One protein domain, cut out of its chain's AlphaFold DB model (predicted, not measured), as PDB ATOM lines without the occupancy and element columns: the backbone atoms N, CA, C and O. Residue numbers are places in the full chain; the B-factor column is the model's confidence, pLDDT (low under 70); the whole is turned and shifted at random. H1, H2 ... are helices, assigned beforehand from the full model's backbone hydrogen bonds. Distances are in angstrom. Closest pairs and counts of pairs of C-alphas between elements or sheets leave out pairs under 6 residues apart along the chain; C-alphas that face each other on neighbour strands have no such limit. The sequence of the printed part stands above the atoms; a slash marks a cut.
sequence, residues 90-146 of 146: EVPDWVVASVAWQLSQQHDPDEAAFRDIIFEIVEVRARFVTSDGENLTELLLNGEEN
ATOM      1  N   GLU A  90     237.375 241.501 194.677       82.44
ATOM      2  CA  GLU A  90     236.042 241.223 194.150       82.44
ATOM      3  C   GLU A  90     234.993 241.651 195.179       82.44
ATOM      4  O   GLU A  90     234.967 241.168 196.315       82.44
ATOM      5  N   VAL A  91     234.117 242.573 194.782       79.50
ATOM      6  CA  VAL A  91     233.031 243.060 195.635       79.50
ATOM      7  C   VAL A  91     231.705 242.390 195.257       79.50
ATOM      8  O   VAL A  91     231.426 242.212 194.072       79.50
ATOM      9  N   PRO A  92     230.849 242.038 196.233       76.44
ATOM     10  CA  PRO A  92     229.510 241.532 195.945       76.44
ATOM     11  C   PRO A  92     228.626 242.554 195.208       76.44
ATOM     12  O   PRO A  92     228.698 243.752 195.485       76.44
ATOM     13  N   ASP A  93     227.687 242.085 194.379       75.44
ATOM     14  CA  ASP A  93     226.775 242.945 193.597       75.44
ATOM     15  C   ASP A  93     226.002 243.979 194.441       75.44
ATOM     16  O   ASP A  93     225.733 245.096 193.993       75.44
ATOM     17  N   TRP A  94     225.647 243.641 195.687       76.31
ATOM     18  CA  TRP A  94     224.930 244.563 196.574       76.31
ATOM     19  C   TRP A  94     225.787 245.771 196.993       76.31
ATOM     20  O   TRP A  94     225.233 246.849 197.227       76.31
ATOM     21  N   VAL A  95     227.117 245.621 197.048       77.06
ATOM     22  CA  VAL A  95     228.055 246.723 197.316       77.06
ATOM     23  C   VAL A  95     228.027 247.685 196.138       77.06
ATOM     24  O   VAL A  95     227.823 248.880 196.330       77.06
ATOM     25  N   VAL A  96     228.120 247.156 194.913       80.75
ATOM     26  CA  VAL A  96     228.045 247.951 193.676       80.75
ATOM     27  C   VAL A  96     226.738 248.746 193.620       80.75
ATOM     28  O   VAL A  96     226.754 249.949 193.360       80.75
ATOM     29  N   ALA A  97     225.607 248.102 193.926       72.38
ATOM     30  CA  ALA A  97     224.302 248.760 193.967       72.38
ATOM     31  C   ALA A  97     224.221 249.866 195.038       72.38
ATOM     32  O   ALA A  97     223.641 250.923 194.783       72.38
ATOM     33  N   SER A  98     224.819 249.645 196.213       75.38
ATOM     34  CA  SER A  98     224.839 250.623 197.309       75.38
ATOM     35  C   SER A  98     225.675 251.853 196.957       75.38
ATOM     36  O   SER A  98     225.197 252.979 197.101       75.38
ATOM     37  N   VAL A  99     226.875 251.647 196.403       80.75
ATOM     38  CA  VAL A  99     227.758 252.728 195.934       80.75
ATOM     39  C   VAL A  99     227.066 253.541 194.839       80.75
ATOM     40  O   VAL A  99     227.018 254.766 194.914       80.75
ATOM     41  N   ALA A 100     226.462 252.874 193.849       80.62
ATOM     42  CA  ALA A 100     225.739 253.539 192.766       80.62
ATOM     43  C   ALA A 100     224.557 254.382 193.280       80.62
ATOM     44  O   ALA A 100     224.363 255.519 192.842       80.62
ATOM     45  N   TRP A 101     223.783 253.856 194.237       82.94
ATOM     46  CA  TRP A 101     222.705 254.612 194.871       82.94
ATOM     47  C   TRP A 101     223.239 255.837 195.623       82.94
ATOM     48  O   TRP A 101     222.691 256.925 195.451       82.94
ATOM     49  N   GLN A 102     224.324 255.705 196.387       76.69
ATOM     50  CA  GLN A 102     224.891 256.807 197.171       76.69
ATOM     51  C   GLN A 102     225.509 257.898 196.283       76.69
ATOM     52  O   GLN A 102     225.269 259.080 196.520       76.69
ATOM     53  N   LEU A 103     226.200 257.519 195.203       83.75
ATOM     54  CA  LEU A 103     226.687 258.455 194.183       83.75
ATOM     55  C   LEU A 103     225.543 259.223 193.517       83.75
ATOM     56  O   LEU A 103     225.673 260.417 193.266       83.75
ATOM     57  N   SER A 104     224.399 258.573 193.276       82.00
ATOM     58  CA  SER A 104     223.237 259.250 192.678       82.00
ATOM     59  C   SER A 104     222.617 260.331 193.576       82.00
ATOM     60  O   SER A 104     221.867 261.169 193.081       82.00
ATOM     61  N   GLN A 105     222.919 260.326 194.882       85.31
ATOM     62  CA  GLN A 105     222.502 261.382 195.812       85.31
ATOM     63  C   GLN A 105     223.445 262.596 195.803       85.31
ATOM     64  O   GLN A 105     223.118 263.620 196.404       85.31
ATOM     65  N   GLN A 106     224.609 262.497 195.154       85.00
ATOM     66  CA  GLN A 106     225.609 263.561 195.100       85.00
ATOM     67  C   GLN A 106     225.504 264.364 193.801       85.00
ATOM     68  O   GLN A 106     225.113 263.853 192.752       85.00
ATOM     69  N   HIS A 107     225.872 265.642 193.865       81.56
ATOM     70  CA  HIS A 107     225.957 266.490 192.683       81.56
ATOM     71  C   HIS A 107     227.393 266.474 192.152       81.56
ATOM     72  O   HIS A 107     228.268 267.052 192.790       81.56
ATOM     73  N   ASP A 108     227.594 265.867 190.981       84.12
ATOM     74  CA  ASP A 108     228.891 265.755 190.286       84.12
ATOM     75  C   ASP A 108     229.965 264.983 191.087       84.12
ATOM     76  O   ASP A 108     230.969 265.563 191.499       84.12
ATOM     77  N   PRO A 109     229.747 263.683 191.375       85.62
ATOM     78  CA  PRO A 109     230.717 262.896 192.123       85.62
ATOM     79  C   PRO A 109     231.991 262.647 191.308       85.62
ATOM     80  O   PRO A 109     231.935 262.294 190.128       85.62
ATOM     81  N   ASP A 110     233.138 262.763 191.971       86.75
ATOM     82  CA  ASP A 110     234.448 262.461 191.410       86.75
ATOM     83  C   ASP A 110     234.988 261.101 191.896       86.75
ATOM     84  O   ASP A 110     234.350 260.357 192.648       86.75
ATOM     85  N   GLU A 111     236.183 260.744 191.428       85.06
ATOM     86  CA  GLU A 111     236.843 259.493 191.809       85.06
ATOM     87  C   GLU A 111     237.141 259.421 193.317       85.06
ATOM     88  O   GLU A 111     237.114 258.334 193.898       85.06
ATOM     89  N   ALA A 112     237.395 260.561 193.964       83.75
ATOM     90  CA  ALA A 112     237.642 260.612 195.400       83.75
ATOM     91  C   ALA A 112     236.366 260.274 196.182       83.75
ATOM     92  O   ALA A 112     236.398 259.396 197.042       83.75
ATOM     93  N   ALA A 113     235.229 260.864 195.804       79.25
ATOM     94  CA  ALA A 113     233.930 260.546 196.387       79.25
ATOM     95  C   ALA A 113     233.567 259.061 196.225       79.25
ATOM     96  O   ALA A 113     233.057 258.441 197.156       79.25
ATOM     97  N   PHE A 114     233.865 258.458 195.068       85.62
ATOM     98  CA  PHE A 114     233.687 257.016 194.865       85.62
ATOM     99  C   PHE A 114     234.552 256.176 195.814       85.62
ATOM    100  O   PHE A 114     234.044 255.234 196.428       85.62
ATOM    101  N   ARG A 115     235.841 256.516 195.948       84.31
ATOM    102  CA  ARG A 115     236.768 255.805 196.840       84.31
ATOM    103  C   ARG A 115     236.320 255.892 198.293       84.31
ATOM    104  O   ARG A 115     236.299 254.863 198.961       84.31
ATOM    105  N   ASP A 116     235.908 257.069 198.749       83.12
ATOM    106  CA  ASP A 116     235.434 257.272 200.119       83.12
ATOM    107  C   ASP A 116     234.209 256.397 200.425       83.12
ATOM    108  O   ASP A 116     234.184 255.704 201.440       83.12
ATOM    109  N   ILE A 117     233.233 256.348 199.509       82.12
ATOM    110  CA  ILE A 117     232.031 255.510 199.663       82.12
ATOM    111  C   ILE A 117     232.391 254.017 199.677       82.12
ATOM    112  O   ILE A 117     231.857 253.258 200.486       82.12
ATOM    113  N   ILE A 118     233.292 253.569 198.795       84.38
ATOM    114  CA  ILE A 118     233.728 252.166 198.791       84.38
ATOM    115  C   ILE A 118     234.453 251.808 200.083       84.38
ATOM    116  O   ILE A 118     234.158 250.755 200.640       84.38
ATOM    117  N   PHE A 119     235.358 252.652 200.581       81.38
ATOM    118  CA  PHE A 119     236.070 252.379 201.832       81.38
ATOM    119  C   PHE A 119     235.156 252.426 203.062       81.38
ATOM    120  O   PHE A 119     235.424 251.730 204.038       81.38
ATOM    121  N   GLU A 120     234.067 253.198 203.020       80.81
ATOM    122  CA  GLU A 120     233.038 253.184 204.065       80.81
ATOM    123  C   GLU A 120     232.264 251.855 204.088       80.81
ATOM    124  O   GLU A 120     231.998 251.304 205.157       80.81
ATOM    125  N   ILE A 121     231.905 251.323 202.915       76.88
ATOM    126  CA  ILE A 121     231.092 250.101 202.796       76.88
ATOM    127  C   ILE A 121     231.944 248.833 202.942       76.88
ATOM    128  O   ILE A 121     231.497 247.836 203.516       76.88
ATOM    129  N   VAL A 122     233.159 248.850 202.398       79.38
ATOM    130  CA  VAL A 122     234.073 247.711 202.341       79.38
ATOM    131  C   VAL A 122     235.184 247.915 203.362       79.38
ATOM    132  O   VAL A 122     236.204 248.548 203.095       79.38
ATOM    133  N   GLU A 123     235.011 247.320 204.541       75.12
ATOM    134  CA  GLU A 123     236.093 247.220 205.516       75.12
ATOM    135  C   GLU A 123     237.123 246.184 205.031       75.12
ATOM    136  O   GLU A 123     236.882 244.975 205.068       75.12
ATOM    137  N   VAL A 124     238.295 246.645 204.585       68.12
ATOM    138  CA  VAL A 124     239.409 245.755 204.230       68.12
ATOM    139  C   VAL A 124     240.213 245.433 205.485       68.12
ATOM    140  O   VAL A 124     240.994 246.249 205.973       68.12
ATOM    141  N   ARG A 125     240.053 244.213 206.004       68.56
ATOM    142  CA  ARG A 125     240.911 243.685 207.072       68.56
ATOM    143  C   ARG A 125     242.069 242.909 206.467       68.56
ATOM    144  O   ARG A 125     241.913 241.753 206.082       68.56
ATOM    145  N   ALA A 126     243.234 243.544 206.397       71.12
ATOM    146  CA  ALA A 126     244.456 242.851 206.016       71.12
ATOM    147  C   ALA A 126     244.838 241.828 207.096       71.12
ATOM    148  O   ALA A 126     244.905 242.158 208.282       71.12
ATOM    149  N   ARG A 127     245.107 240.588 206.678       77.25
ATOM    150  CA  ARG A 127     245.787 239.591 207.508       77.25
ATOM    151  C   ARG A 127     247.210 239.451 206.996       77.25
ATOM    152  O   ARG A 127     247.409 239.181 205.816       77.25
ATOM    153  N   PHE A 128     248.181 239.620 207.882       82.50
ATOM    154  CA  PHE A 128     249.589 239.465 207.546       82.50
ATOM    155  C   PHE A 128     250.004 238.027 207.827       82.50
ATOM    156  O   PHE A 128     249.879 237.563 208.961       82.50
ATOM    157  N   VAL A 129     250.451 237.321 206.790       83.69
ATOM    158  CA  VAL A 129     250.929 235.942 206.899       83.69
ATOM    159  C   VAL A 129     252.358 235.817 206.379       83.69
ATOM    160  O   VAL A 129     252.742 236.549 205.466       83.69
ATOM    161  N   THR A 130     253.146 234.920 206.971       86.19
ATOM    162  CA  THR A 130     254.485 234.556 206.485       86.19
ATOM    163  C   THR A 130     254.387 233.726 205.201       86.19
ATOM    164  O   THR A 130     253.298 233.308 204.795       86.19
ATOM    165  N   SER A 131     255.528 233.457 204.561       79.94
ATOM    166  CA  SER A 131     255.631 232.532 203.420       79.94
ATOM    167  C   SER A 131     255.057 231.147 203.717       79.94
ATOM    168  O   SER A 131     254.496 230.511 202.827       79.94
ATOM    169  N   ASP A 132     255.138 230.718 204.976       83.12
ATOM    170  CA  ASP A 132     254.641 229.428 205.457       83.12
ATOM    171  C   ASP A 132     253.168 229.485 205.907       83.12
ATOM    172  O   ASP A 132     252.594 228.486 206.342       83.12
ATOM    173  N   GLY A 133     252.524 230.650 205.767       82.94
ATOM    174  CA  GLY A 133     251.109 230.868 206.070       82.94
ATOM    175  C   GLY A 133     250.807 231.183 207.538       82.94
ATOM    176  O   GLY A 133     249.633 231.272 207.908       82.94
ATOM    177  N   GLU A 134     251.826 231.372 208.377       85.38
ATOM    178  CA  GLU A 134     251.650 231.702 209.794       85.38
ATOM    179  C   GLU A 134     251.227 233.158 209.975       85.38
ATOM    180  O   GLU A 134     251.669 234.038 209.242       85.38
ATOM    181  N   ASN A 135     250.378 233.443 210.964       85.88
ATOM    182  CA  ASN A 135     249.945 234.808 211.250       85.88
ATOM    183  C   ASN A 135     251.106 235.623 211.841       85.88
ATOM    184  O   ASN A 135     251.503 235.416 212.987       85.88
ATOM    185  N   LEU A 136     251.600 236.599 211.078       83.62
ATOM    186  CA  LEU A 136     252.734 237.439 211.459       83.62
ATOM    187  C   LEU A 136     252.467 238.225 212.751       83.62
ATOM    188  O   LEU A 136     253.366 238.412 213.564       83.62
ATOM    189  N   THR A 137     251.230 238.683 212.959       83.12
ATOM    190  CA  THR A 137     250.853 239.433 214.163       83.12
ATOM    191  C   THR A 137     250.926 238.559 215.411       83.12
ATOM    192  O   THR A 137     251.390 239.020 216.447       83.12
ATOM    193  N   GLU A 138     250.498 237.301 215.317       82.88
ATOM    194  CA  GLU A 138     250.587 236.354 216.434       82.88
ATOM    195  C   GLU A 138     252.043 235.982 216.721       82.88
ATOM    196  O   GLU A 138     252.446 235.990 217.881       82.88
ATOM    197  N   LEU A 139     252.840 235.740 215.675       82.56
ATOM    198  CA  LEU A 139     254.259 235.407 215.795       82.56
ATOM    199  C   LEU A 139     255.046 236.521 216.503       82.56
ATOM    200  O   LEU A 139     255.831 236.241 217.406       82.56
ATOM    201  N   LEU A 140     254.812 237.785 216.137       81.81
ATOM    202  CA  LEU A 140     255.571 238.920 216.675       81.81
ATOM    203  C   LEU A 140     255.060 239.449 218.021       81.81
ATOM    204  O   LEU A 140     255.849 240.013 218.771       81.81
ATOM    205  N   LEU A 141     253.765 239.316 218.328       80.62
ATOM    206  CA  LEU A 141     253.198 239.843 219.578       80.62
ATOM    207  C   LEU A 141     253.104 238.803 220.698       80.62
ATOM    208  O   LEU A 141     253.128 239.189 221.862       80.62
ATOM    209  N   ASN A 142     253.003 237.509 220.374       74.06
ATOM    210  CA  ASN A 142     252.851 236.443 221.371       74.06
ATOM    211  C   ASN A 142     254.126 235.603 221.559       74.06
ATOM    212  O   ASN A 142     254.116 234.646 222.329       74.06
ATOM    213  N   GLY A 143     255.228 235.951 220.886       56.09
ATOM    214  CA  GLY A 143     256.518 235.261 221.002       56.09
ATOM    215  C   GLY A 143     257.241 235.422 222.350       56.09
ATOM    216  O   GLY A 143     258.322 234.865 222.503       56.09
ATOM    217  N   GLU A 144     256.679 236.158 223.321       50.03
ATOM    218  CA  GLU A 144     257.300 236.406 224.639       50.03
ATOM    219  C   GLU A 144     256.653 235.664 225.829       50.03
ATOM    220  O   GLU A 144     257.108 235.830 226.960       50.03
ATOM    221  N   GLU A 145     255.643 234.809 225.632       47.50
ATOM    222  CA  GLU A 145     255.098 233.980 226.723       47.50
ATOM    223  C   GLU A 145     255.265 232.481 226.440       47.50
ATOM    224  O   GLU A 145     254.326 231.808 226.012       47.50
ATOM    225  N   ASN A 146     256.466 231.953 226.700       38.34
ATOM    226  CA  ASN A 146     256.695 230.634 227.318       38.34
ATOM    227  C   ASN A 146     258.159 230.455 227.735       38.34
ATOM    228  O   ASN A 146     259.040 230.518 226.852       38.34
TER     229      ASN A 146
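AT A GLANCE: This is residues 90 to 146 of the 146 residues of an uncharacterized protein of Halorubrum sp. E3 (UniProt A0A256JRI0). Two helices, H1 and H2, pack at a steep angle at one end of a long, thin chain, and a long stretch, residues 122 to 135, leads away from them to a small third helix, H3, near the other end. The printed part has 57 residues, with three named helices in the order H1, H2, H3 and no named strand; the class is all helix. It is extended, with a radius of gyration of the C-alphas of 18.4 A, and spans 58 by 19 by 17 A, a rod.

HOW THE PARTS SIT: Start with H1, residues 93 to 104, the longest helix. It touches H2, residues 111 to 121; look at Val 99 and Ile 117, their closest C-alphas, 6.3 A apart. Their lines stand at a steep tilt of 49 degrees, and they run opposite ways. H3, residues 136 to 141, is apart from both. In H1, H2 and H3 every O i to N i+4 pair is within hydrogen-bond range.

IN THESE COORDINATES: Find C-alpha 93 at (226.775, 242.945, 193.597); from there H1 runs 16.7 A to C-alpha 104. H2 measures 15.6 A from first to last C-alpha. H3 runs 8.5 A, ending at C-alpha 141 at (253.198, 239.843, 219.578).

THE WHOLE: The C-alphas farthest apart, those of His 107 and Asn 146, are 58.6 A apart. The printed part has no cut; the link from H2 to H3 is long. Residues 104 to 112 and 140 to 146 stand free. The model's pLDDT is under 70 at residues 124 to 125 and 143 to 146.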